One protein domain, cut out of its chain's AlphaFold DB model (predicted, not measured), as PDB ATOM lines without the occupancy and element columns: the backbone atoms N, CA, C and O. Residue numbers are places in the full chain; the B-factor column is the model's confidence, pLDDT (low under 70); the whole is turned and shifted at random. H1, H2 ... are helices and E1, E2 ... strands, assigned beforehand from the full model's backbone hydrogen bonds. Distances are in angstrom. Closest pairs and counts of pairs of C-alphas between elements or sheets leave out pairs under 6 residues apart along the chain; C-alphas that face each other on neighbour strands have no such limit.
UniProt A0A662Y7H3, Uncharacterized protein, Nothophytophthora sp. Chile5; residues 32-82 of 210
ATOM      1  N   THR A  32     311.323 402.927 431.927       88.38
ATOM      2  CA  THR A  32     310.065 403.416 432.515       88.38
ATOM      3  C   THR A  32     308.988 403.495 431.448       88.38
ATOM      4  O   THR A  32     307.861 403.072 431.679       88.38
ATOM      5  N   CYS A  33     309.338 403.987 430.259       89.50
ATOM      6  CA  CYS A  33     308.379 404.060 429.171       89.50
ATOM      7  C   CYS A  33     307.982 402.668 428.667       89.50
ATOM      8  O   CYS A  33     306.797 402.417 428.469       89.50
ATOM      9  N   SER A  34     308.935 401.737 428.551       88.25
ATOM     10  CA  SER A  34     308.641 400.352 428.162       88.25
ATOM     11  C   SER A  34     307.720 399.642 429.160       88.25
ATOM     12  O   SER A  34     306.818 398.929 428.744       88.25
ATOM     13  N   SER A  35     307.872 399.873 430.467       89.25
ATOM     14  CA  SER A  35     306.962 399.263 431.453       89.25
ATOM     15  C   SER A  35     305.555 399.873 431.432       89.25
ATOM     16  O   SER A  35     304.566 399.160 431.591       89.25
ATOM     17  N   CYS A  36     305.444 401.182 431.194       90.81
ATOM     18  CA  CYS A  36     304.161 401.850 430.973       90.81
ATOM     19  C   CYS A  36     303.479 401.385 429.672       90.81
ATOM     20  O   CYS A  36     302.256 401.243 429.643       90.81
ATOM     21  N   HIS A  37     304.263 401.113 428.625       90.06
ATOM     22  CA  HIS A  37     303.795 400.615 427.330       90.06
ATOM     23  C   HIS A  37     303.035 399.295 427.461       90.06
ATOM     24  O   HIS A  37     301.900 399.221 426.993       90.06
ATOM     25  N   ASP A  38     303.589 398.311 428.174       89.56
ATOM     26  CA  ASP A  38     302.954 396.998 428.357       89.56
ATOM     27  C   ASP A  38     301.554 397.123 428.987       89.56
ATOM     28  O   ASP A  38     300.576 396.566 428.485       89.56
ATOM     29  N   GLY A  39     301.423 397.947 430.033       90.25
ATOM     30  CA  GLY A  39     300.128 398.207 430.670       90.25
ATOM     31  C   GLY A  39     299.129 398.910 429.742       90.25
ATOM     32  O   GLY A  39     297.923 398.659 429.810       90.25
ATOM     33  N   TRP A  40     299.614 399.769 428.840       91.81
ATOM     34  CA  TRP A  40     298.771 400.377 427.814       91.81
ATOM     35  C   TRP A  40     298.354 399.378 426.737       91.81
ATOM     36  O   TRP A  40     297.220 399.462 426.273       91.81
ATOM     37  N   MET A  41     299.215 398.429 426.358       90.44
ATOM     38  CA  MET A  41     298.867 397.368 425.405       90.44
ATOM     39  C   MET A  41     297.762 396.467 425.953       90.44
ATOM     40  O   MET A  41     296.806 396.169 425.233       90.44
ATOM     41  N   ASP A  42     297.835 396.108 427.234       90.19
ATOM     42  CA  ASP A  42     296.794 395.324 427.897       90.19
ATOM     43  C   ASP A  42     295.457 396.077 427.902       90.19
ATOM     44  O   ASP A  42     294.440 395.552 427.439       90.19
ATOM     45  N   ALA A  43     295.456 397.346 428.327       87.56
ATOM     46  CA  ALA A  43     294.255 398.184 428.319       87.56
ATOM     47  C   ALA A  43     293.719 398.443 426.898       87.56
ATOM     48  O   ALA A  43     292.506 398.516 426.687       87.56
ATOM     49  N   PHE A  44     294.603 398.547 425.902       86.62
ATOM     50  CA  PHE A  44     294.222 398.713 424.501       86.62
ATOM     51  C   PHE A  44     293.543 397.456 423.961       86.62
ATOM     52  O   PHE A  44     292.490 397.549 423.333       86.62
ATOM     53  N   SER A  45     294.096 396.278 424.263       85.38
ATOM     54  CA  SER A  45     293.504 394.994 423.877       85.38
ATOM     55  C   SER A  45     292.140 394.757 424.538       85.38
ATOM     56  O   SER A  45     291.241 394.189 423.918       85.38
ATOM     57  N   ALA A  46     291.954 395.267 425.759       89.00
ATOM     58  CA  ALA A  46     290.688 395.243 426.483       89.00
ATOM     59  C   ALA A  46     289.688 396.326 426.028       89.00
ATOM     60  O   ALA A  46     288.542 396.325 426.478       89.00
ATOM     61  N   GLY A  47     290.095 397.258 425.155       83.31
ATOM     62  CA  GLY A  47     289.262 398.372 424.693       83.31
ATOM     63  C   GLY A  47     288.971 399.433 425.762       83.31
ATOM     64  O   GLY A  47     288.034 400.210 425.606       83.31
ATOM     65  N   SER A  48     289.746 399.464 426.848       84.00
ATOM     66  CA  SER A  48     289.578 400.375 427.988       84.00
ATOM     67  C   SER A  48     290.683 401.429 428.095       84.00
ATOM     68  O   SER A  48     290.744 402.160 429.083       84.00
ATOM     69  N   LEU A  49     291.573 401.506 427.101       83.44
ATOM     70  CA  LEU A  49     292.682 402.449 427.128       83.44
ATOM     71  C   LEU A  49     292.207 403.894 426.983       83.44
ATOM     72  O   LEU A  49     291.587 404.278 425.993       83.44
ATOM     73  N   ASP A  50     292.636 404.710 427.934       82.44
ATOM     74  CA  ASP A  50     292.557 406.157 427.865       82.44
ATOM     75  C   ASP A  50     293.813 406.732 427.170       82.44
ATOM     76  O   ASP A  50     294.955 406.565 427.619       82.44
ATOM     77  N   LEU A  51     293.599 407.413 426.041       81.44
ATOM     78  CA  LEU A  51     294.647 408.031 425.216       81.44
ATOM     79  C   LEU A  51     295.267 409.285 425.865       81.44
ATOM     80  O   LEU A  51     296.225 409.850 425.334       81.44
ATOM     81  N   THR A  52     294.739 409.727 427.011       82.06
ATOM     82  CA  THR A  52     295.257 410.868 427.781       82.06
ATOM     83  C   THR A  52     296.327 410.474 428.815       82.06
ATOM     84  O   THR A  52     296.959 411.336 429.438       82.06
ATOM     85  N   GLN A  53     296.559 409.168 428.994       84.56
ATOM     86  CA  GLN A  53     297.523 408.623 429.952       84.56
ATOM     87  C   GLN A  53     298.969 408.978 429.568       84.56
ATOM     88  O   GLN A  53     299.380 408.892 428.408       84.56
ATOM     89  N   ARG A  54     299.770 409.348 430.576       86.62
ATOM     90  CA  ARG A  54     301.184 409.724 430.414       86.62
ATOM     91  C   ARG A  54     302.070 409.035 431.440       86.62
ATOM     92  O   ARG A  54     301.663 408.839 432.584       86.62
ATOM     93  N   CYS A  55     303.307 408.780 431.047       89.00
ATOM     94  CA  CYS A  55     304.356 408.237 431.900       89.00
ATOM     95  C   CYS A  55     305.575 409.169 431.865       89.00
ATOM     96  O   CYS A  55     305.858 409.785 430.833       89.00
ATOM     97  N   VAL A  56     306.263 409.327 432.998       89.00
ATOM     98  CA  VAL A  56     307.473 410.159 433.113       89.00
ATOM     99  C   VAL A  56     308.668 409.234 433.278       89.00
ATOM    100  O   VAL A  56     308.712 408.458 434.229       89.00
ATOM    101  N   GLY A  57     309.611 409.310 432.343       87.06
ATOM    102  CA  GLY A  57     310.821 408.498 432.337       87.06
ATOM    103  C   GLY A  57     311.883 408.974 433.322       87.06
ATOM    104  O   GLY A  57     311.767 410.018 433.970       87.06
ATOM    105  N   THR A  58     312.973 408.214 433.393       81.19
ATOM    106  CA  THR A  58     314.049 408.394 434.386       81.19
ATOM    107  C   THR A  58     314.741 409.763 434.340       81.19
ATOM    108  O   THR A  58     315.229 410.248 435.357       81.19
ATOM    109  N   SER A  59     314.758 410.409 433.171       81.12
ATOM    110  CA  SER A  59     315.387 411.716 432.925       81.12
ATOM    111  C   SER A  59     314.409 412.900 432.970       81.12
ATOM    112  O   SER A  59     314.776 414.016 432.607       81.12
ATOM    113  N   GLY A  60     313.157 412.675 433.388       82.81
ATOM    114  CA  GLY A  60     312.094 413.685 433.317       82.81
ATOM    115  C   GLY A  60     311.501 413.864 431.914       82.81
ATOM    116  O   GLY A  60     310.713 414.784 431.691       82.81
ATOM    117  N   CYS A  61     311.860 412.986 430.973       87.19
ATOM    118  CA  CYS A  61     311.198 412.864 429.680       87.19
ATOM    119  C   CYS A  61     309.772 412.311 429.845       87.19
ATOM    120  O   CYS A  61     309.452 411.690 430.859       87.19
ATOM    121  N   ILE A  62     308.908 412.515 428.853       88.06
ATOM    122  CA  ILE A  62     307.529 412.012 428.856       88.06
ATOM    123  C   ILE A  62     307.312 410.996 427.739       88.06
ATOM    124  O   ILE A  62     307.907 411.107 426.669       88.06
ATOM    125  N   CYS A  63     306.410 410.046 427.961       89.25
ATOM    126  CA  CYS A  63     305.800 409.281 426.884       89.25
ATOM    127  C   CYS A  63     304.291 409.146 427.078       89.25
ATOM    128  O   CYS A  63     303.778 409.268 428.196       89.25
ATOM    129  N   LEU A  64     303.581 408.994 425.963       88.44
ATOM    130  CA  LEU A  64     302.131 409.147 425.888       88.44
ATOM    131  C   LEU A  64     301.509 407.878 425.325       88.44
ATOM    132  O   LEU A  64     301.963 407.388 424.288       88.44
ATOM    133  N   SER A  65     300.423 407.409 425.938       87.62
ATOM    134  CA  SER A  65     299.710 406.227 425.443       87.62
ATOM    135  C   SER A  65     299.249 406.426 423.993       87.62
ATOM    136  O   SER A  65     299.448 405.553 423.156       87.62
ATOM    137  N   ALA A  66     298.770 407.621 423.637       84.19
ATOM    138  CA  ALA A  66     298.375 407.955 422.264       84.19
ATOM    139  C   ALA A  66     299.493 407.849 421.206       84.19
ATOM    140  O   ALA A  66     299.199 407.731 420.014       84.19
ATOM    141  N   CYS A  67     300.763 407.936 421.607       85.81
ATOM    142  CA  CYS A  67     301.907 407.851 420.699       85.81
ATOM    143  C   CYS A  67     302.438 406.422 420.552       85.81
ATOM    144  O   CYS A  67     302.939 406.078 419.486       85.81
ATOM    145  N   GLU A  68     302.310 405.614 421.603       87.06
ATOM    146  CA  GLU A  68     302.907 404.280 421.710       87.06
ATOM    147  C   GLU A  68     301.991 403.136 421.240       87.06
ATOM    148  O   GLU A  68     302.450 402.029 420.955       87.06
ATOM    149  N   VAL A  69     300.683 403.389 421.152       86.00
ATOM    150  CA  VAL A  69     299.665 402.395 420.778       86.00
ATOM    151  C   VAL A  69     299.751 401.997 419.297       86.00
ATOM    152  O   VAL A  69     299.930 402.858 418.426       86.00
ATOM    153  N   PRO A  70     299.570 400.702 418.963       82.31
ATOM    154  CA  PRO A  70     299.568 400.242 417.583       82.31
ATOM    155  C   PRO A  70     298.435 400.874 416.771       82.31
ATOM    156  O   PRO A  70     297.356 401.187 417.271       82.31
ATOM    157  N   ASN A  71     298.664 401.013 415.464       79.19
ATOM    158  CA  ASN A  71     297.684 401.555 414.521       79.19
ATOM    159  C   ASN A  71     297.287 403.027 414.776       79.19
ATOM    160  O   ASN A  71     296.257 403.481 414.276       79.19
ATOM    161  N   ARG A  72     298.119 403.786 415.508       82.44
ATOM    162  CA  ARG A  72     297.977 405.237 415.713       82.44
ATOM    163  C   ARG A  72     297.682 405.974 414.411       82.44
ATOM    164  O   ARG A  72     296.743 406.760 414.350       82.44
ATOM    165  N   ASP A  73     298.468 405.727 413.368       80.19
ATOM    166  CA  ASP A  73     298.349 406.481 412.117       80.19
ATOM    167  C   ASP A  73     297.006 406.223 411.430       80.19
ATOM    168  O   ASP A  73     296.359 407.162 410.966       80.19
ATOM    169  N   ALA A  74     296.523 404.978 411.444       76.56
ATOM    170  CA  ALA A  74     295.200 404.673 410.918       76.56
ATOM    171  C   ALA A  74     294.086 405.282 411.778       76.56
ATOM    172  O   ALA A  74     293.108 405.763 411.216       76.56
ATOM    173  N   GLN A  75     294.232 405.322 413.108       72.56
ATOM    174  CA  GLN A  75     293.270 405.996 413.987       72.56
ATOM    175  C   GLN A  75     293.242 407.512 413.755       72.56
ATOM    176  O   GLN A  75     292.169 408.111 413.715       72.56
ATOM    177  N   ILE A  76     294.402 408.143 413.545       77.06
ATOM    178  CA  ILE A  76     294.489 409.571 413.210       77.06
ATOM    179  C   ILE A  76     293.797 409.834 411.880       77.06
ATOM    180  O   ILE A  76     292.988 410.759 411.796       77.06
ATOM    181  N   VAL A  77     294.072 409.022 410.857       76.94
ATOM    182  CA  VAL A  77     293.413 409.144 409.553       76.94
ATOM    183  C   VAL A  77     291.912 408.914 409.691       76.94
ATOM    184  O   VAL A  77     291.138 409.709 409.178       76.94
ATOM    185  N   GLN A  78     291.473 407.893 410.420       68.81
ATOM    186  CA  GLN A  78     290.053 407.601 410.603       68.81
ATOM    187  C   GLN A  78     289.314 408.737 411.323       68.81
ATOM    188  O   GLN A  78     288.237 409.140 410.891       68.81
ATOM    189  N   ASN A  79     289.902 409.298 412.380       68.75
ATOM    190  CA  ASN A  79     289.282 410.375 413.150       68.75
ATOM    191  C   ASN A  79     289.309 411.712 412.396       68.75
ATOM    192  O   ASN A  79     288.301 412.418 412.342       68.75
ATOM    193  N   THR A  80     290.443 412.046 411.779       73.06
ATOM    194  CA  THR A  80     290.654 413.331 411.089       73.06
ATOM    195  C   THR A  80     289.972 413.357 409.724       73.06
ATOM    196  O   THR A  80     289.391 414.367 409.335       73.06
ATOM    197  N   CYS A  81     290.000 412.238 409.002       72.38
ATOM    198  CA  CYS A  81     289.441 412.113 407.659       72.38
ATOM    199  C   CYS A  81     288.047 411.473 407.649       72.38
ATOM    200  O   CYS A  81     287.566 411.140 406.570       72.38
ATOM    201  N   SER A  82     287.364 411.358 408.794       60.97
ATOM    202  CA  SER A  82     285.994 410.812 408.906       60.97
ATOM    203  C   SER A  82     284.975 411.478 407.970       60.97
ATOM    204  O   SER A  82     283.979 410.861 407.597       60.97
TER     205      SER A  82
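What this domain is: This is residues 32 to 82 of the 210 residues of an uncharacterized protein of Nothophytophthora sp. Chile5 (UniProt A0A662Y7H3). One long helix, H1, has a small hairpin of two strands, E1 and E2, packed by its residues 32 to 40, and the short helix H2 sits near the middle of the model. A last helix, H3, leads away from this body to one end of the long axis, where residues 77 to 82 stick out. The printed part has 51 residues, with the elements in the order H1, E1, E2, H2, H3; the two-strand sheet, E1 - E2, is antiparallel and the class is mostly helix. The whole is only just compact, close to loose, with a radius of gyration of the C-alphas of 11.8 A, and elongated, spanning 38 by 22 by 14 A.

Where its parts are: Find C-alpha 32 at (310.065, 403.416, 432.515); from there H1, residues 32 to 45, runs 20.5 A to C-alpha 45 at (293.504, 394.994, 423.877). Next come E1, residues 54 to 56, 6.9 A, and E2, residues 62 to 64, 6.8 A. H2, residues 65 to 68, covers 5.3 A, and H3, residues 72 to 80, runs 11.9 A to C-alpha 80 at (290.654, 413.331, 411.089).

How they stand to each other: Look first at H1, where the C-alphas of Cys 33 and Cys 55 of E1, the closest of the two elements, are 6.4 A apart. E1 and E2 form an antiparallel hairpin at 158 degrees, with N 55 and O 63 within hydrogen-bond range at 2.9 A. H1 and H2 only just touch, with 3 pairs of C-alphas within 8 A, by residues 37 to 40 of H1 alone; the closest C-alphas, of Trp 40 and Ser 65, are 6.4 A apart. H2 and H3 are close but not clearly touching, their closest C-alphas, of Ala 66 and Arg 72, 7.1 A apart. H3 is apart from H1, E1 and E2. Every O i to N i+4 pair is within hydrogen-bond range in H3, and 9 of 10 in H1; H2 is too short for such a pair.

The domain as a whole: The two C-alphas farthest apart, of Thr 58 and Ser 82, are 38.0 A apart. The printed part has no cut and no long link. Mean pLDDT of the printed part is 83.7; look for values under 70 at residues 78 to 79 and 82.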